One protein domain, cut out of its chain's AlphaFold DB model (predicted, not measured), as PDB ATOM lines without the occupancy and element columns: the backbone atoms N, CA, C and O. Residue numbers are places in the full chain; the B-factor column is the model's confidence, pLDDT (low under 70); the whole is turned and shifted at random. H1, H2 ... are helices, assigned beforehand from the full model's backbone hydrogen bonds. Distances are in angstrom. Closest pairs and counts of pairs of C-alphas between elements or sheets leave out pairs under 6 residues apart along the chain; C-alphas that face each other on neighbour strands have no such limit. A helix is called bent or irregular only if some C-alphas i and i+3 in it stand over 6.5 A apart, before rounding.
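Overview. This is residues 172 to 303 of the 456 residues of an uncharacterized protein of Bacillus sp. SJS (UniProt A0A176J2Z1). What does the model look like? A bundle of three helices, H1, H2 and H3a, runs up and down in one half, and a two-helix hairpin of H3b and H4 makes the other half. The long bent helix H3 passes from the bundle into the hairpin, and H4 folds back along H3b. What is it made of? The printed part has 132 residues with four named helices, in the order H1, H2, H3, H4, and no named strand; its class is all helix. How is it proportioned? It is loose, with a radius of gyration of the C-alphas of 18.1 A, and elongated, spanning 58 by 31 by 25 A.

Arrangement. What is the hub? It is H3, residues 230 to 269, assigned as one helix by its hydrogen bonds but bent, with C-alphas 250 and 253 7.8 A apart. Its arms H3a, residues 230 to 250, and H3b, residues 253 to 269, stand at a steep tilt of 44 degrees. What touches H3a? H1, residues 172 to 199, touches it at a shallow tilt of 22 degrees, the same way, the closest C-alphas being those of Gly 184 and Tyr 240, 5.3 A apart. H2, residues 203 to 225, touches H3a and forms a hairpin with it; C-alphas 224 and 233 are closest, at 5.8 A. H1 and H2 are also a hairpin and touch, with C-alphas 180 and 223 closest at 5.0 A. What touches H3b? H4, residues 273 to 297, forms a hairpin with it at a shallow tilt of 7 degrees, opposite ways, with C-alphas 264 and 276 closest at 4.9 A. H2 touches H3b with residues 203 to 207 alone, C-alphas 207 and 255 being closest at 5.7 A, while H4 is apart from H1 and H2. What do the helix backbones show? Every O i to N i+4 pair is within hydrogen-bond range in H1 and H3b; the counts are 17 of 19 in H2, 14 of 17 in H3a and 20 of 21 in H4.

Along the chain. Where are the anchor points? H1 begins at C-alpha 172, (62.988, 33.958, -9.088), and H4 ends at C-alpha 297, (36.553, 7.098, -13.131). How long are the elements? From first to last C-alpha, H1 measures 40.4 A, H4 35.5 A, H2 31.9 A, H3a 27.1 A and H3b 24.2 A. Where are the helices irregular or kinked? H2 and H3a are irregular: C-alphas 208 and 211 are 7.3 A apart, and C-alphas 239 and 242 are 7.0 A apart. H4 has a kink of 27 degrees near residue 291.

Size, cuts and confidence. How far does it reach? The two C-alphas farthest apart, those of Ala 172 and Lys 271, are 58.2 A apart. Is there a cut or a long link? The printed part has no cut, and the links H1 to H2, H2 to H3 and H3 to H4 are tight. How confident is the model? The mean pLDDT of the printed part is 93.8, and no printed residue is under 70.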
ATOM      1  N   ALA A 172      64.450  33.932  -9.040       91.88
ATOM      2  CA  ALA A 172      62.988  33.958  -9.088       91.88
ATOM      3  C   ALA A 172      62.345  32.615  -9.492       91.88
ATOM      4  O   ALA A 172      61.306  32.245  -8.944       91.88
ATOM      5  N   ASP A 173      62.939  31.861 -10.423       92.44
ATOM      6  CA  ASP A 173      62.430  30.540 -10.811       92.44
ATOM      7  C   ASP A 173      62.599  29.519  -9.689       92.44
ATOM      8  O   ASP A 173      61.700  28.711  -9.446       92.44
ATOM      9  N   TYR A 174      63.726  29.580  -8.978       92.69
ATOM     10  CA  TYR A 174      63.950  28.751  -7.801       92.69
ATOM     11  C   TYR A 174      62.977  29.111  -6.673       92.69
ATOM     12  O   TYR A 174      62.352  28.209  -6.122       92.69
ATOM     13  N   SER A 175      62.746  30.397  -6.395       93.12
ATOM     14  CA  SER A 175      61.774  30.831  -5.384       93.12
ATOM     15  C   SER A 175      60.356  30.347  -5.706       93.12
ATOM     16  O   SER A 175      59.657  29.854  -4.822       93.12
ATOM     17  N   ARG A 176      59.930  30.400  -6.980       96.00
ATOM     18  CA  ARG A 176      58.631  29.843  -7.412       96.00
ATOM     19  C   ARG A 176      58.564  28.332  -7.211       96.00
ATOM     20  O   ARG A 176      57.552  27.834  -6.719       96.00
ATOM     21  N   TYR A 177      59.626  27.611  -7.575       95.44
ATOM     22  CA  TYR A 177      59.712  26.166  -7.366       95.44
ATOM     23  C   TYR A 177      59.637  25.807  -5.877       95.44
ATOM     24  O   TYR A 177      58.816  24.978  -5.490       95.44
ATOM     25  N   ALA A 178      60.439  26.462  -5.036       93.69
ATOM     26  CA  ALA A 178      60.479  26.229  -3.595       93.69
ATOM     27  C   ALA A 178      59.123  26.523  -2.933       93.69
ATOM     28  O   ALA A 178      58.636  25.719  -2.135       93.69
ATOM     29  N   ALA A 179      58.458  27.617  -3.319       95.25
ATOM     30  CA  ALA A 179      57.114  27.940  -2.843       95.25
ATOM     31  C   ALA A 179      56.079  26.875  -3.250       95.25
ATOM     32  O   ALA A 179      55.261  26.456  -2.427       95.25
ATOM     33  N   ALA A 180      56.128  26.401  -4.498       97.56
ATOM     34  CA  ALA A 180      55.239  25.351  -4.987       97.56
ATOM     35  C   ALA A 180      55.485  23.999  -4.292       97.56
ATOM     36  O   ALA A 180      54.523  23.324  -3.926       97.56
ATOM     37  N   ASP A 181      56.745  23.616  -4.060       96.50
ATOM     38  CA  ASP A 181      57.098  22.398  -3.321       96.50
ATOM     39  C   ASP A 181      56.661  22.475  -1.850       96.50
ATOM     40  O   ASP A 181      56.095  21.516  -1.322       96.50
ATOM     41  N   SER A 182      56.847  23.629  -1.202       95.88
ATOM     42  CA  SER A 182      56.392  23.873   0.172       95.88
ATOM     43  C   SER A 182      54.870  23.733   0.302       95.88
ATOM     44  O   SER A 182      54.378  22.949   1.118       95.88
ATOM     45  N   GLN A 183      54.107  24.389  -0.576       98.25
ATOM     46  CA  GLN A 183      52.650  24.239  -0.617       98.25
ATOM     47  C   GLN A 183      52.223  22.806  -0.980       98.25
ATOM     48  O   GLN A 183      51.240  22.287  -0.447       98.25
ATOM     49  N   GLY A 184      52.972  22.137  -1.857       98.31
ATOM     50  CA  GLY A 184      52.769  20.734  -2.202       98.31
ATOM     51  C   GLY A 184      52.908  19.796  -0.999       98.31
ATOM     52  O   GLY A 184      52.077  18.906  -0.817       98.31
ATOM     53  N   LYS A 185      53.886  20.033  -0.115       98.06
ATOM     54  CA  LYS A 185      54.053  19.287   1.147       98.06
ATOM     55  C   LYS A 185      52.864  19.475   2.094       98.06
ATOM     56  O   LYS A 185      52.407  18.496   2.685       98.06
ATOM     57  N   ILE A 186      52.323  20.691   2.193       98.06
ATOM     58  CA  ILE A 186      51.098  20.963   2.967       98.06
ATOM     59  C   ILE A 186      49.926  20.155   2.394       98.06
ATOM     60  O   ILE A 186      49.229  19.450   3.129       98.06
ATOM     61  N   LEU A 187      49.740  20.195   1.070       98.62
ATOM     62  CA  LEU A 187      48.711  19.411   0.387       98.62
ATOM     63  C   LEU A 187      48.888  17.905   0.622       98.62
ATOM     64  O   LEU A 187      47.908  17.203   0.875       98.62
ATOM     65  N   PHE A 188      50.121  17.401   0.578       98.31
ATOM     66  CA  PHE A 188      50.432  15.994   0.827       98.31
ATOM     67  C   PHE A 188      49.993  15.556   2.228       98.31
ATOM     68  O   PHE A 188      49.287  14.556   2.374       98.31
ATOM     69  N   GLN A 189      50.323  16.344   3.256       97.94
ATOM     70  CA  GLN A 189      49.905  16.080   4.637       97.94
ATOM     71  C   GLN A 189      48.379  16.103   4.790       97.94
ATOM     72  O   GLN A 189      47.801  15.203   5.401       97.94
ATOM     73  N   LYS A 190      47.702  17.092   4.190       98.19
ATOM     74  CA  LYS A 190      46.231  17.170   4.197       98.19
ATOM     75  C   LYS A 190      45.584  16.001   3.461       98.19
ATOM     76  O   LYS A 190      44.570  15.482   3.922       98.19
ATOM     77  N   THR A 191      46.185  15.551   2.364       98.19
ATOM     78  CA  THR A 191      45.723  14.377   1.613       98.19
ATOM     79  C   THR A 191      45.834  13.116   2.464       98.19
ATOM     80  O   THR A 191      44.874  12.351   2.538       98.19
ATOM     81  N   ALA A 192      46.952  12.924   3.171       97.19
ATOM     82  CA  ALA A 192      47.129  11.804   4.095       97.19
ATOM     83  C   ALA A 192      46.111  11.846   5.250       97.19
ATOM     84  O   ALA A 192      45.445  10.848   5.524       97.19
ATOM     85  N   GLN A 193      45.913  13.016   5.871       96.69
ATOM     86  CA  GLN A 193      44.905  13.214   6.919       96.69
ATOM     87  C   GLN A 193      43.493  12.859   6.423       96.69
ATOM     88  O   GLN A 193      42.734  12.170   7.109       96.69
ATOM     89  N   TYR A 194      43.145  13.309   5.218       96.88
ATOM     90  CA  TYR A 194      41.858  13.024   4.600       96.88
ATOM     91  C   TYR A 194      41.687  11.531   4.287       96.88
ATOM     92  O   TYR A 194      40.638  10.958   4.574       96.88
ATOM     93  N   GLN A 195      42.722  10.874   3.756       95.06
ATOM     94  CA  GLN A 195      42.710   9.435   3.481       95.06
ATOM     95  C   GLN A 195      42.484   8.622   4.761       95.06
ATOM     96  O   GLN A 195      41.681   7.688   4.761       95.06
ATOM     97  N   THR A 196      43.120   9.014   5.869       94.81
ATOM     98  CA  THR A 196      42.870   8.422   7.189       94.81
ATOM     99  C   THR A 196      41.409   8.584   7.597       94.81
ATOM    100  O   THR A 196      40.783   7.608   8.000       94.81
ATOM    101  N   ALA A 197      40.823   9.776   7.433       94.12
ATOM    102  CA  ALA A 197      39.409  10.003   7.736       94.12
ATOM    103  C   ALA A 197      38.476   9.133   6.879       94.12
ATOM    104  O   ALA A 197      37.535   8.549   7.418       94.12
ATOM    105  N   VAL A 198      38.764   8.979   5.584       92.31
ATOM    106  CA  VAL A 198      38.033   8.058   4.697       92.31
ATOM    107  C   VAL A 198      38.088   6.632   5.240       92.31
ATOM    108  O   VAL A 198      37.050   5.981   5.346       92.31
ATOM    109  N   ASN A 199      39.268   6.173   5.655       90.06
ATOM    110  CA  ASN A 199      39.465   4.821   6.171       90.06
ATOM    111  C   ASN A 199      38.748   4.574   7.511       90.06
ATOM    112  O   ASN A 199      38.405   3.433   7.800       90.06
ATOM    113  N   THR A 200      38.442   5.618   8.297       90.88
ATOM    114  CA  THR A 200      37.604   5.466   9.508       90.88
ATOM    115  C   THR A 200      36.152   5.086   9.209       90.88
ATOM    116  O   THR A 200      35.424   4.700  10.119       90.88
ATOM    117  N   GLY A 201      35.693   5.242   7.963       87.56
ATOM    118  CA  GLY A 201      34.320   4.932   7.573       87.56
ATOM    119  C   GLY A 201      33.273   5.982   7.982       87.56
ATOM    120  O   GLY A 201      32.081   5.739   7.816       87.56
ATOM    121  N   SER A 202      33.680   7.149   8.501       93.19
ATOM    122  CA  SER A 202      32.759   8.207   8.947       93.19
ATOM    123  C   SER A 202      32.605   9.325   7.911       93.19
ATOM    124  O   SER A 202      33.490  10.168   7.760       93.19
ATOM    125  N   ILE A 203      31.441   9.401   7.255       95.56
ATOM    126  CA  ILE A 203      31.162  10.452   6.258       95.56
ATOM    127  C   ILE A 203      31.199  11.870   6.845       95.56
ATOM    128  O   ILE A 203      31.637  12.801   6.176       95.56
ATOM    129  N   SER A 204      30.818  12.039   8.115       95.50
ATOM    130  CA  SER A 204      30.871  13.339   8.795       95.50
ATOM    131  C   SER A 204      32.311  13.850   8.937       95.50
ATOM    132  O   SER A 204      32.600  14.997   8.589       95.50
ATOM    133  N   LYS A 205      33.249  12.977   9.345       95.56
ATOM    134  CA  LYS A 205      34.683  13.317   9.425       95.56
ATOM    135  C   LYS A 205      35.260  13.645   8.048       95.56
ATOM    136  O   LYS A 205      35.979  14.630   7.900       95.56
ATOM    137  N   VAL A 206      34.911  12.843   7.042       96.25
ATOM    138  CA  VAL A 206      35.318  13.062   5.645       96.25
ATOM    139  C   VAL A 206      34.821  14.421   5.139       96.25
ATOM    140  O   VAL A 206      35.598  15.195   4.585       96.25
ATOM    141  N   ASN A 207      33.553  14.754   5.388       97.69
ATOM    142  CA  ASN A 207      32.971  16.047   5.034       97.69
ATOM    143  C   ASN A 207      33.676  17.221   5.733       97.69
ATOM    144  O   ASN A 207      33.936  18.234   5.086       97.69
ATOM    145  N   GLY A 208      34.002  17.084   7.022       97.00
ATOM    146  CA  GLY A 208      34.662  18.138   7.802       97.00
ATOM    147  C   GLY A 208      36.062  18.509   7.300       97.00
ATOM    148  O   GLY A 208      36.498  19.640   7.487       97.00
ATOM    149  N   LEU A 209      36.760  17.590   6.626       97.69
ATOM    150  CA  LEU A 209      38.097  17.837   6.069       97.69
ATOM    151  C   LEU A 209      38.087  18.240   4.587       97.69
ATOM    152  O   LEU A 209      39.111  18.688   4.070       97.69
ATOM    153  N   TYR A 210      36.958  18.076   3.896       98.00
ATOM    154  CA  TYR A 210      36.888  18.202   2.442       98.00
ATOM    155  C   TYR A 210      37.216  19.609   1.932       98.00
ATOM    156  O   TYR A 210      38.058  19.764   1.048       98.00
ATOM    157  N   ASP A 211      36.595  20.645   2.501       97.75
ATOM    158  CA  ASP A 211      36.817  22.019   2.034       97.75
ATOM    159  C   ASP A 211      38.262  22.462   2.308       97.75
ATOM    160  O   ASP A 211      38.891  23.094   1.464       97.75
ATOM    161  N   GLY A 212      38.834  22.041   3.442       97.69
ATOM    162  CA  GLY A 212      40.244  22.267   3.755       97.69
ATOM    163  C   GLY A 212      41.176  21.649   2.710       97.69
ATOM    164  O   GLY A 212      42.038  22.341   2.177       97.69
ATOM    165  N   LEU A 213      40.975  20.373   2.364       98.31
ATOM    166  CA  LEU A 213      41.777  19.697   1.340       98.31
ATOM    167  C   LEU A 213      41.634  20.362  -0.037       98.31
ATOM    168  O   LEU A 213      42.636  20.629  -0.698       98.31
ATOM    169  N   THR A 214      40.405  20.640  -0.476       98.31
ATOM    170  CA  THR A 214      40.170  21.229  -1.806       98.31
ATOM    171  C   THR A 214      40.704  22.657  -1.923       98.31
ATOM    172  O   THR A 214      41.166  23.048  -2.996       98.31
ATOM    173  N   ASN A 215      40.722  23.425  -0.831       98.44
ATOM    174  CA  ASN A 215      41.352  24.742  -0.799       98.44
ATOM    175  C   ASN A 215      42.878  24.653  -0.935       98.44
ATOM    176  O   ASN A 215      43.457  25.386  -1.737       98.44
ATOM    177  N   GLU A 216      43.532  23.738  -0.212       98.56
ATOM    178  CA  GLU A 216      44.982  23.531  -0.351       98.56
ATOM    179  C   GLU A 216      45.360  22.979  -1.734       98.56
ATOM    180  O   GLU A 216      46.399  23.353  -2.280       98.56
ATOM    181  N   LEU A 217      44.494  22.158  -2.340       98.62
ATOM    182  CA  LEU A 217      44.667  21.678  -3.712       98.62
ATOM    183  C   LEU A 217      44.679  22.842  -4.710       98.62
ATOM    184  O   LEU A 217      45.633  22.972  -5.472       98.62
ATOM    185  N   LYS A 218      43.686  23.740  -4.650       98.62
ATOM    186  CA  LYS A 218      43.617  24.927  -5.525       98.62
ATOM    187  C   LYS A 218      44.844  25.832  -5.381       98.62
ATOM    188  O   LYS A 218      45.371  26.331  -6.377       98.62
ATOM    189  N   LYS A 219      45.319  26.044  -4.147       98.69
ATOM    190  CA  LYS A 219      46.547  26.815  -3.885       98.69
ATOM    191  C   LYS A 219      47.765  26.154  -4.531       98.69
ATOM    192  O   LYS A 219      48.528  26.830  -5.218       98.69
ATOM    193  N   ALA A 220      47.924  24.842  -4.346       98.56
ATOM    194  CA  ALA A 220      49.029  24.086  -4.928       98.56
ATOM    195  C   ALA A 220      48.998  24.116  -6.462       98.56
ATOM    196  O   ALA A 220      50.031  24.353  -7.079       98.56
ATOM    197  N   GLU A 221      47.828  23.947  -7.084       98.56
ATOM    198  CA  GLU A 221      47.669  24.048  -8.542       98.56
ATOM    199  C   GLU A 221      48.111  25.415  -9.071       98.56
ATOM    200  O   GLU A 221      48.865  25.487 -10.040       98.56
ATOM    201  N   SER A 222      47.695  26.494  -8.401       98.50
ATOM    202  CA  SER A 222      48.065  27.862  -8.774       98.50
ATOM    203  C   SER A 222      49.576  28.099  -8.692       98.50
ATOM    204  O   SER A 222      50.164  28.667  -9.614       98.50
ATOM    205  N   LEU A 223      50.233  27.646  -7.617       98.31
ATOM    206  CA  LEU A 223      51.679  27.817  -7.457       98.31
ATOM    207  C   LEU A 223      52.476  26.930  -8.416       98.31
ATOM    208  O   LEU A 223      53.394  27.424  -9.067       98.31
ATOM    209  N   ILE A 224      52.100  25.657  -8.566       98.31
ATOM    210  CA  ILE A 224      52.751  24.735  -9.508       98.31
ATOM    211  C   ILE A 224      52.591  25.244 -10.945       98.31
ATOM    212  O   ILE A 224      53.542  25.190 -11.717       98.31
ATOM    213  N   GLY A 225      51.444  25.829 -11.301       97.81
ATOM    214  CA  GLY A 225      51.231  26.455 -12.610       97.81
ATOM    215  C   GLY A 225      52.220  27.583 -12.935       97.81
ATOM    216  O   GLY A 225      52.524  27.801 -14.105       97.81
ATOM    217  N   LYS A 226      52.773  28.255 -11.915       97.25
ATOM    218  CA  LYS A 226      53.762  29.340 -12.053       97.25
ATOM    219  C   LYS A 226      55.214  28.850 -12.099       97.25
ATOM    220  O   LYS A 226      56.114  29.663 -12.299       97.25
ATOM    221  N   VAL A 227      55.470  27.559 -11.888       96.94
ATOM    222  CA  VAL A 227      56.828  26.997 -11.907       96.94
ATOM    223  C   VAL A 227      57.336  26.888 -13.343       96.94
ATOM    224  O   VAL A 227      56.652  26.344 -14.212       96.94
ATOM    225  N   SER A 228      58.559  27.357 -13.587       94.88
ATOM    226  CA  SER A 228      59.224  27.302 -14.892       94.88
ATOM    227  C   SER A 228      59.635  25.871 -15.272       94.88
ATOM    228  O   SER A 228      60.096  25.090 -14.436       94.88
ATOM    229  N   GLY A 229      59.478  25.524 -16.556       95.56
ATOM    230  CA  GLY A 229      59.792  24.198 -17.108       95.56
ATOM    231  C   GLY A 229      58.664  23.175 -16.923       95.56
ATOM    232  O   GLY A 229      58.073  23.064 -15.852       95.56
ATOM    233  N   LYS A 230      58.302  22.443 -17.986       96.62
ATOM    234  CA  LYS A 230      57.209  21.450 -17.935       96.62
ATOM    235  C   LYS A 230      57.554  20.268 -17.026       96.62
ATOM    236  O   LYS A 230      56.718  19.868 -16.228       96.62
ATOM    237  N   SER A 231      58.794  19.776 -17.096       97.06
ATOM    238  CA  SER A 231      59.260  18.647 -16.278       97.06
ATOM    239  C   SER A 231      59.085  18.904 -14.779       97.06
ATOM    240  O   SER A 231      58.538  18.061 -14.078       97.06
ATOM    241  N   ASN A 232      59.450  20.101 -14.307       95.81
ATOM    242  CA  ASN A 232      59.292  20.494 -12.903       95.81
ATOM    243  C   ASN A 232      57.817  20.509 -12.476       95.81
ATOM    244  O   ASN A 232      57.465  20.005 -11.410       95.81
ATOM    245  N   ARG A 233      56.933  21.065 -13.319       98.25
ATOM    246  CA  ARG A 233      55.485  21.071 -13.054       98.25
ATOM    247  C   ARG A 233      54.911  19.662 -13.016       98.25
ATOM    248  O   ARG A 233      54.109  19.363 -12.138       98.25
ATOM    249  N   ASP A 234      55.335  18.803 -13.936       98.06
ATOM    250  CA  ASP A 234      54.895  17.412 -13.996       98.06
ATOM    251  C   ASP A 234      55.379  16.616 -12.777       98.06
ATOM    252  O   ASP A 234      54.619  15.816 -12.236       98.06
ATOM    253  N   GLU A 235      56.612  16.838 -12.319       97.81
ATOM    254  CA  GLU A 235      57.159  16.209 -11.113       97.81
ATOM    255  C   GLU A 235      56.358  16.610  -9.867       97.81
ATOM    256  O   GLU A 235      55.838  15.742  -9.161       97.81
ATOM    257  N   LEU A 236      56.173  17.916  -9.642       98.19
ATOM    258  CA  LEU A 236      55.369  18.433  -8.530       98.19
ATOM    259  C   LEU A 236      53.908  17.965  -8.628       98.19
ATOM    260  O   LEU A 236      53.298  17.586  -7.625       98.19
ATOM    261  N   GLY A 237      53.348  17.937  -9.838       98.44
ATOM    262  CA  GLY A 237      51.995  17.458 -10.109       98.44
ATOM    263  C   GLY A 237      51.817  15.980  -9.766       98.44
ATOM    264  O   GLY A 237      50.884  15.624  -9.046       98.44
ATOM    265  N   LYS A 238      52.743  15.122 -10.206       98.44
ATOM    266  CA  LYS A 238      52.752  13.690  -9.869       98.44
ATOM    267  C   LYS A 238      52.898  13.465  -8.369       98.44
ATOM    268  O   LYS A 238      52.207  12.608  -7.820       98.44
ATOM    269  N   LYS A 239      53.767  14.237  -7.715       98.25
ATOM    270  CA  LYS A 239      54.073  14.102  -6.289       98.25
ATOM    271  C   LYS A 239      52.927  14.566  -5.384       98.25
ATOM    272  O   LYS A 239      52.654  13.912  -4.381       98.25
ATOM    273  N   TYR A 240      52.249  15.664  -5.732       98.50
ATOM    274  CA  TYR A 240      51.309  16.337  -4.828       98.50
ATOM    275  C   TYR A 240      49.877  16.447  -5.363       98.50
ATOM    276  O   TYR A 240      48.930  16.155  -4.632       98.50
ATOM    277  N   LEU A 241      49.690  16.849  -6.624       98.50
ATOM    278  CA  LEU A 241      48.357  17.128  -7.174       98.50
ATOM    279  C   LEU A 241      47.579  15.849  -7.488       98.50
ATOM    280  O   LEU A 241      46.417  15.729  -7.107       98.50
ATOM    281  N   ASN A 242      48.208  14.887  -8.164       96.69
ATOM    282  CA  ASN A 242      47.525  13.682  -8.641       96.69
ATOM    283  C   ASN A 242      46.931  12.837  -7.495       96.69
ATOM    284  O   ASN A 242      45.756  12.470  -7.595       96.69
ATOM    285  N   PRO A 243      47.659  12.562  -6.388       96.06
ATOM    286  CA  PRO A 243      47.082  11.852  -5.248       96.06
ATOM    287  C   PRO A 243      45.897  12.604  -4.629       96.06
ATOM    288  O   PRO A 243      44.866  11.998  -4.348       96.06
ATOM    289  N   ALA A 244      46.012  13.925  -4.464       97.38
ATOM    290  CA  ALA A 244      44.959  14.751  -3.885       97.38
ATOM    291  C   ALA A 244      43.689  14.773  -4.752       97.38
ATOM    292  O   ALA A 244      42.593  14.550  -4.235       97.38
ATOM    293  N   LYS A 245      43.832  14.973  -6.071       95.88
ATOM    294  CA  LYS A 245      42.717  14.953  -7.036       95.88
ATOM    295  C   LYS A 245      41.969  13.630  -7.005       95.88
ATOM    296  O   LYS A 245      40.759  13.617  -6.798       95.88
ATOM    297  N   LYS A 246      42.703  12.518  -7.100       92.31
ATOM    298  CA  LYS A 246      42.137  11.166  -7.025       92.31
ATOM    299  C   LYS A 246      41.332  10.961  -5.741       92.31
ATOM    300  O   LYS A 246      40.233  10.413  -5.773       92.31
ATOM    301  N   THR A 247      41.868  11.410  -4.610       92.06
ATOM    302  CA  THR A 247      41.210  11.288  -3.306       92.06
ATOM    303  C   THR A 247      39.933  12.126  -3.209       92.06
ATOM    304  O   THR A 247      38.937  11.636  -2.679       92.06
ATOM    305  N   VAL A 248      39.932  13.348  -3.748       93.69
ATOM    306  CA  VAL A 248      38.756  14.238  -3.797       93.69
ATOM    307  C   VAL A 248      37.669  13.676  -4.714       93.69
ATOM    308  O   VAL A 248      36.506  13.582  -4.323       93.69
ATOM    309  N   GLU A 249      38.035  13.262  -5.925       90.69
ATOM    310  CA  GLU A 249      37.091  12.728  -6.913       90.69
ATOM    311  C   GLU A 249      36.440  11.422  -6.449       90.69
ATOM    312  O   GLU A 249      35.268  11.169  -6.732       90.69
ATOM    313  N   ARG A 250      37.167  10.614  -5.668       89.06
ATOM    314  CA  ARG A 250      36.651   9.367  -5.094       89.06
ATOM    315  C   ARG A 250      35.482   9.579  -4.119       89.06
ATOM    316  O   ARG A 250      34.676   8.666  -3.970       89.06
ATOM    317  N   SER A 251      35.380  10.733  -3.455       92.12
ATOM    318  CA  SER A 251      34.422  10.973  -2.357       92.12
ATOM    319  C   SER A 251      33.440  12.128  -2.580       92.12
ATOM    320  O   SER A 251      32.509  12.301  -1.787       92.12
ATOM    321  N   ILE A 252      33.613  12.920  -3.646       92.00
ATOM    322  CA  ILE A 252      32.811  14.125  -3.920       92.00
ATOM    323  C   ILE A 252      31.301  13.854  -3.947       92.00
ATOM    324  O   ILE A 252      30.511  14.689  -3.503       92.00
ATOM    325  N   TYR A 253      30.881  12.683  -4.424       91.81
ATOM    326  CA  TYR A 253      29.466  12.332  -4.529       91.81
ATOM    327  C   TYR A 253      28.840  12.070  -3.165       91.81
ATOM    328  O   TYR A 253      27.788  12.624  -2.867       91.81
ATOM    329  N   GLU A 254      29.491  11.278  -2.324       93.12
ATOM    330  CA  GLU A 254      29.052  10.958  -0.968       93.12
ATOM    331  C   GLU A 254      28.985  12.209  -0.097       93.12
ATOM    332  O   GLU A 254      28.032  12.392   0.656       93.12
ATOM    333  N   ILE A 255      29.953  13.116  -0.247       95.75
ATOM    334  CA  ILE A 255      29.931  14.405   0.448       95.75
ATOM    335  C   ILE A 255      28.770  15.264  -0.044       95.75
ATOM    336  O   ILE A 255      28.061  15.865   0.762       95.75
ATOM    337  N   SER A 256      28.546  15.304  -1.357       95.88
ATOM    338  CA  SER A 256      27.437  16.057  -1.948       95.88
ATOM    339  C   SER A 256      26.080  15.511  -1.489       95.88
ATOM    340  O   SER A 256      25.199  16.293  -1.135       95.88
ATOM    341  N   GLN A 257      25.925  14.182  -1.425       95.94
ATOM    342  CA  GLN A 257      24.741  13.513  -0.874       95.94
ATOM    343  C   GLN A 257      24.554  13.869   0.601       95.94
ATOM    344  O   GLN A 257      23.487  14.341   0.982       95.94
ATOM    345  N   PHE A 258      25.601  13.729   1.418       97.00
ATOM    346  CA  PHE A 258      25.572  14.063   2.841       97.00
ATOM    347  C   PHE A 258      25.164  15.523   3.097       97.00
ATOM    348  O   PHE A 258      24.265  15.796   3.894       97.00
ATOM    349  N   ARG A 259      25.774  16.481   2.386       97.75
ATOM    350  CA  ARG A 259      25.444  17.913   2.499       97.75
ATOM    351  C   ARG A 259      24.008  18.202   2.070       97.75
ATOM    352  O   ARG A 259      23.305  18.943   2.758       97.75
ATOM    353  N   LEU A 260      23.558  17.609   0.963       97.62
ATOM    354  CA  LEU A 260      22.194  17.788   0.473       97.62
ATOM    355  C   LEU A 260      21.166  17.210   1.452       97.62
ATOM    356  O   LEU A 260      20.188  17.883   1.761       97.62
ATOM    357  N   MET A 261      21.423  16.024   2.004       97.38
ATOM    358  CA  MET A 261      20.594  15.400   3.037       97.38
ATOM    359  C   MET A 261      20.469  16.272   4.291       97.38
ATOM    360  O   MET A 261      19.358  16.511   4.762       97.38
ATOM    361  N   ASN A 262      21.575  16.834   4.783       96.94
ATOM    362  CA  ASN A 262      21.537  17.777   5.906       96.94
ATOM    363  C   ASN A 262      20.729  19.040   5.573       96.94
ATOM    364  O   ASN A 262      19.978  19.539   6.409       96.94
ATOM    365  N   SER A 263      20.827  19.527   4.334       97.44
ATOM    366  CA  SER A 263      20.036  20.664   3.863       97.44
ATOM    367  C   SER A 263      18.535  20.353   3.782       97.44
ATOM    368  O   SER A 263      17.723  21.205   4.133       97.44
ATOM    369  N   ILE A 264      18.158  19.139   3.360       96.81
ATOM    370  CA  ILE A 264      16.762  18.670   3.368       96.81
ATOM    371  C   ILE A 264      16.259  18.580   4.809       96.81
ATOM    372  O   ILE A 264      15.177  19.079   5.105       96.81
ATOM    373  N   LYS A 265      17.054  18.003   5.719       95.50
ATOM    374  CA  LYS A 265      16.701  17.897   7.140       95.50
ATOM    375  C   LYS A 265      16.417  19.269   7.753       95.50
ATOM    376  O   LYS A 265      15.430  19.420   8.463       95.50
ATOM    377  N   ALA A 266      17.239  20.268   7.436       96.31
ATOM    378  CA  ALA A 266      17.024  21.640   7.886       96.31
ATOM    379  C   ALA A 266      15.705  22.232   7.353       96.31
ATOM    380  O   ALA A 266      14.960  22.838   8.119       96.31
ATOM    381  N   ASP A 267      15.375  22.016   6.072       96.44
ATOM    382  CA  ASP A 267      14.100  22.475   5.503       96.44
ATOM    383  C   ASP A 267      12.894  21.762   6.145       96.44
ATOM    384  O   ASP A 267      11.886  22.408   6.424       96.44
ATOM    385  N   VAL A 268      13.006  20.461   6.434       93.00
ATOM    386  CA  VAL A 268      11.989  19.679   7.163       93.00
ATOM    387  C   VAL A 268      11.765  20.251   8.564       93.00
ATOM    388  O   VAL A 268      10.625  20.517   8.942       93.00
ATOM    389  N   SER A 269      12.838  20.505   9.319       92.50
ATOM    390  CA  SER A 269      12.755  21.117  10.653       92.50
ATOM    391  C   SER A 269      12.153  22.525  10.616       92.50
ATOM    392  O   SER A 269      11.409  22.898  11.520       92.50
ATOM    393  N   ALA A 270      12.412  23.282   9.549       93.75
ATOM    394  CA  ALA A 270      11.826  24.598   9.311       93.75
ATOM    395  C   ALA A 270      10.394  24.554   8.735       93.75
ATOM    396  O   ALA A 270       9.856  25.600   8.385       93.75
ATOM    397  N   LYS A 271       9.774  23.367   8.611       90.94
ATOM    398  CA  LYS A 271       8.440  23.151   8.011       90.94
ATOM    399  C   LYS A 271       8.320  23.616   6.548       90.94
ATOM    400  O   LYS A 271       7.221  23.839   6.046       90.94
ATOM    401  N   ASN A 272       9.438  23.701   5.829       93.25
ATOM    402  CA  ASN A 272       9.504  24.077   4.416       93.25
ATOM    403  C   ASN A 272       9.369  22.846   3.498       93.25
ATOM    404  O   ASN A 272      10.259  22.543   2.697       93.25
ATOM    405  N   SER A 273       8.244  22.132   3.598       88.50
ATOM    406  CA  SER A 273       8.024  20.824   2.953       88.50
ATOM    407  C   SER A 273       8.204  20.841   1.429       88.50
ATOM    408  O   SER A 273       8.811  19.927   0.873       88.50
ATOM    409  N   SER A 274       7.757  21.896   0.739       91.38
ATOM    410  CA  SER A 274       7.916  22.024  -0.720       91.38
ATOM    411  C   SER A 274       9.386  22.116  -1.145       91.38
ATOM    412  O   SER A 274       9.794  21.541  -2.156       91.38
ATOM    413  N   LYS A 275      10.207  22.817  -0.354       94.56
ATOM    414  CA  LYS A 275      11.643  22.974  -0.615       94.56
ATOM    415  C   LYS A 275      12.400  21.679  -0.320       94.56
ATOM    416  O   LYS A 275      13.248  21.278  -1.120       94.56
ATOM    417  N   ALA A 276      12.039  21.002   0.773       95.00
ATOM    418  CA  ALA A 276      12.562  19.685   1.117       95.00
ATOM    419  C   ALA A 276      12.286  18.658   0.004       95.00
ATOM    420  O   ALA A 276      13.203  17.963  -0.430       95.00
ATOM    421  N   GLU A 277      11.061  18.624  -0.530       91.81
ATOM    422  CA  GLU A 277      10.666  17.720  -1.617       91.81
ATOM    423  C   GLU A 277      11.478  17.958  -2.904       91.81
ATOM    424  O   GLU A 277      12.010  17.019  -3.497       91.81
ATOM    425  N   SER A 278      11.645  19.219  -3.312       94.56
ATOM    426  CA  SER A 278      12.450  19.579  -4.492       94.56
ATOM    427  C   SER A 278      13.919  19.145  -4.354       94.56
ATOM    428  O   SER A 278      14.534  18.588  -5.275       94.56
ATOM    429  N   LYS A 279      14.499  19.321  -3.162       96.62
ATOM    430  CA  LYS A 279      15.859  18.850  -2.870       96.62
ATOM    431  C   LYS A 279      15.954  17.324  -2.823       96.62
ATOM    432  O   LYS A 279      16.960  16.783  -3.277       96.62
ATOM    433  N   LEU A 280      14.918  16.625  -2.365       93.12
ATOM    434  CA  LEU A 280      14.862  15.160  -2.368       93.12
ATOM    435  C   LEU A 280      14.875  14.590  -3.798       93.12
ATOM    436  O   LEU A 280      15.616  13.656  -4.098       93.12
ATOM    437  N   GLN A 281      14.153  15.218  -4.730       91.56
ATOM    438  CA  GLN A 281      14.246  14.877  -6.158       91.56
ATOM    439  C   GLN A 281      15.661  15.107  -6.713       91.56
ATOM    440  O   GLN A 281      16.157  14.346  -7.546       91.56
ATOM    441  N   THR A 282      16.342  16.151  -6.237       94.50
ATOM    442  CA  THR A 282      17.741  16.423  -6.595       94.50
ATOM    443  C   THR A 282      18.692  15.360  -6.045       94.50
ATOM    444  O   THR A 282      19.591  14.937  -6.771       94.50
ATOM    445  N   LEU A 283      18.457  14.860  -4.829       93.94
ATOM    446  CA  LEU A 283      19.230  13.766  -4.236       93.94
ATOM    447  C   LEU A 283      19.143  12.490  -5.086       93.94
ATOM    448  O   LEU A 283      20.174  11.901  -5.409       93.94
ATOM    449  N   ASN A 284      17.946  12.131  -5.555       89.38
ATOM    450  CA  ASN A 284      17.756  10.975  -6.439       89.38
ATOM    451  C   ASN A 284      18.523  11.102  -7.759       89.38
ATOM    452  O   ASN A 284      19.202  10.168  -8.191       89.38
ATOM    453  N   ARG A 285      18.457  12.278  -8.397       90.50
ATOM    454  CA  ARG A 285      19.221  12.549  -9.626       90.50
ATOM    455  C   ARG A 285      20.727  12.445  -9.379       90.50
ATOM    456  O   ARG A 285      21.444  11.883 -10.208       90.50
ATOM    457  N   LEU A 286      21.200  12.945  -8.235       91.00
ATOM    458  CA  LEU A 286      22.602  12.867  -7.835       91.00
ATOM    459  C   LEU A 286      23.060  11.414  -7.627       91.00
ATOM    460  O   LEU A 286      24.119  11.057  -8.141       91.00
ATOM    461  N   LYS A 287      22.272  10.571  -6.938       88.25
ATOM    462  CA  LYS A 287      22.577   9.137  -6.738       88.25
ATOM    463  C   LYS A 287      22.761   8.414  -8.073       88.25
ATOM    464  O   LYS A 287      23.795   7.785  -8.293       88.25
ATOM    465  N   ASN A 288      21.818   8.586  -8.998       85.75
ATOM    466  CA  ASN A 288      21.867   7.930 -10.309       85.75
ATOM    467  C   ASN A 288      23.097   8.351 -11.126       85.75
ATOM    468  O   ASN A 288      23.784   7.514 -11.713       85.75
ATOM    469  N   ARG A 289      23.415   9.650 -11.128       86.25
ATOM    470  CA  ARG A 289      24.578  10.179 -11.850       86.25
ATOM    471  C   ARG A 289      25.904   9.733 -11.224       86.25
ATOM    472  O   ARG A 289      26.859   9.465 -11.950       86.25
ATOM    473  N   ALA A 290      25.963   9.617  -9.896       84.94
ATOM    474  CA  ALA A 290      27.159   9.178  -9.184       84.94
ATOM    475  C   ALA A 290      27.582   7.754  -9.581       84.94
ATOM    476  O   ALA A 290      28.772   7.506  -9.766       84.94
ATOM    477  N   VAL A 291      26.626   6.835  -9.762       78.25
ATOM    478  CA  VAL A 291      26.908   5.451 -10.190       78.25
ATOM    479  C   VAL A 291      27.596   5.423 -11.558       78.25
ATOM    480  O   VAL A 291      28.605   4.738 -11.730       78.25
ATOM    481  N   GLN A 292      27.097   6.207 -12.518       78.81
ATOM    482  CA  GLN A 292      27.655   6.264 -13.873       78.81
ATOM    483  C   GLN A 292      29.076   6.837 -13.885       78.81
ATOM    484  O   GLN A 292      29.970   6.272 -14.515       78.81
ATOM    485  N   ILE A 293      29.305   7.930 -13.153       74.12
ATOM    486  CA  ILE A 293      30.606   8.610 -13.165       74.12
ATOM    487  C   ILE A 293      31.668   7.798 -12.420       74.12
ATOM    488  O   ILE A 293      32.797   7.696 -12.891       74.12
ATOM    489  N   LYS A 294      31.315   7.144 -11.306       75.50
ATOM    490  CA  LYS A 294      32.253   6.264 -10.591       75.50
ATOM    491  C   LYS A 294      32.722   5.095 -11.451       75.50
ATOM    492  O   LYS A 294      33.900   4.754 -11.405       75.50
ATOM    493  N   LYS A 295      31.827   4.529 -12.270       77.31
ATOM    494  CA  LYS A 295      32.181   3.476 -13.231       77.31
ATOM    495  C   LYS A 295      33.186   3.977 -14.276       77.31
ATOM    496  O   LYS A 295      34.110   3.247 -14.606       77.31
ATOM    497  N   ALA A 296      33.035   5.214 -14.748       80.62
ATOM    498  CA  ALA A 296      33.961   5.824 -15.705       80.62
ATOM    499  C   ALA A 296      35.321   6.201 -15.080       80.62
ATOM    500  O   ALA A 296      36.347   6.074 -15.736       80.62
ATOM    501  N   GLY A 297      35.337   6.644 -13.817       77.50
ATOM    502  CA  GLY A 297      36.553   7.098 -13.131       77.50
ATOM    503  C   GLY A 297      37.472   5.987 -12.609       77.50
ATOM    504  O   GLY A 297      38.617   6.261 -12.260       77.50
ATOM    505  N   GLY A 298      37.002   4.736 -12.526       81.25
ATOM    506  CA  GLY A 298      37.833   3.589 -12.126       81.25
ATOM    507  C   GLY A 298      38.373   3.649 -10.687       81.25
ATOM    508  O   GLY A 298      39.384   3.019 -10.370       81.25
ATOM    509  N   TYR A 299      37.739   4.423  -9.801       79.31
ATOM    510  CA  TYR A 299      38.193   4.587  -8.419       79.31
ATOM    511  C   TYR A 299      37.709   3.446  -7.512       79.31
ATOM    512  O   TYR A 299      36.556   3.024  -7.630       79.31
ATOM    513  N   PRO A 300      38.534   2.973  -6.553       80.12
ATOM    514  CA  PRO A 300      38.090   1.989  -5.572       80.12
ATOM    515  C   PRO A 300      36.877   2.497  -4.780       80.12
ATOM    516  O   PRO A 300      36.856   3.679  -4.405       80.12
ATOM    517  N   PRO A 301      35.904   1.628  -4.451       83.69
ATOM    518  CA  PRO A 301      34.750   2.028  -3.657       83.69
ATOM    519  C   PRO A 301      35.185   2.579  -2.293       83.69
ATOM    520  O   PRO A 301      36.230   2.202  -1.751       83.69
ATOM    521  N   LEU A 302      34.409   3.511  -1.738       88.31
ATOM    522  CA  LEU A 302      34.601   3.951  -0.357       88.31
ATOM    523  C   LEU A 302      34.295   2.803   0.624       88.31
ATOM    524  O   LEU A 302      33.563   1.875   0.272       88.31
ATOM    525  N   PRO A 303      34.830   2.850   1.859       92.88
ATOM    526  CA  PRO A 303      34.507   1.857   2.876       92.88
ATOM    527  C   PRO A 303      32.997   1.716   3.097       92.88
ATOM    528  O   PRO A 303      32.291   2.714   3.244       92.88
TER     529      PRO A 303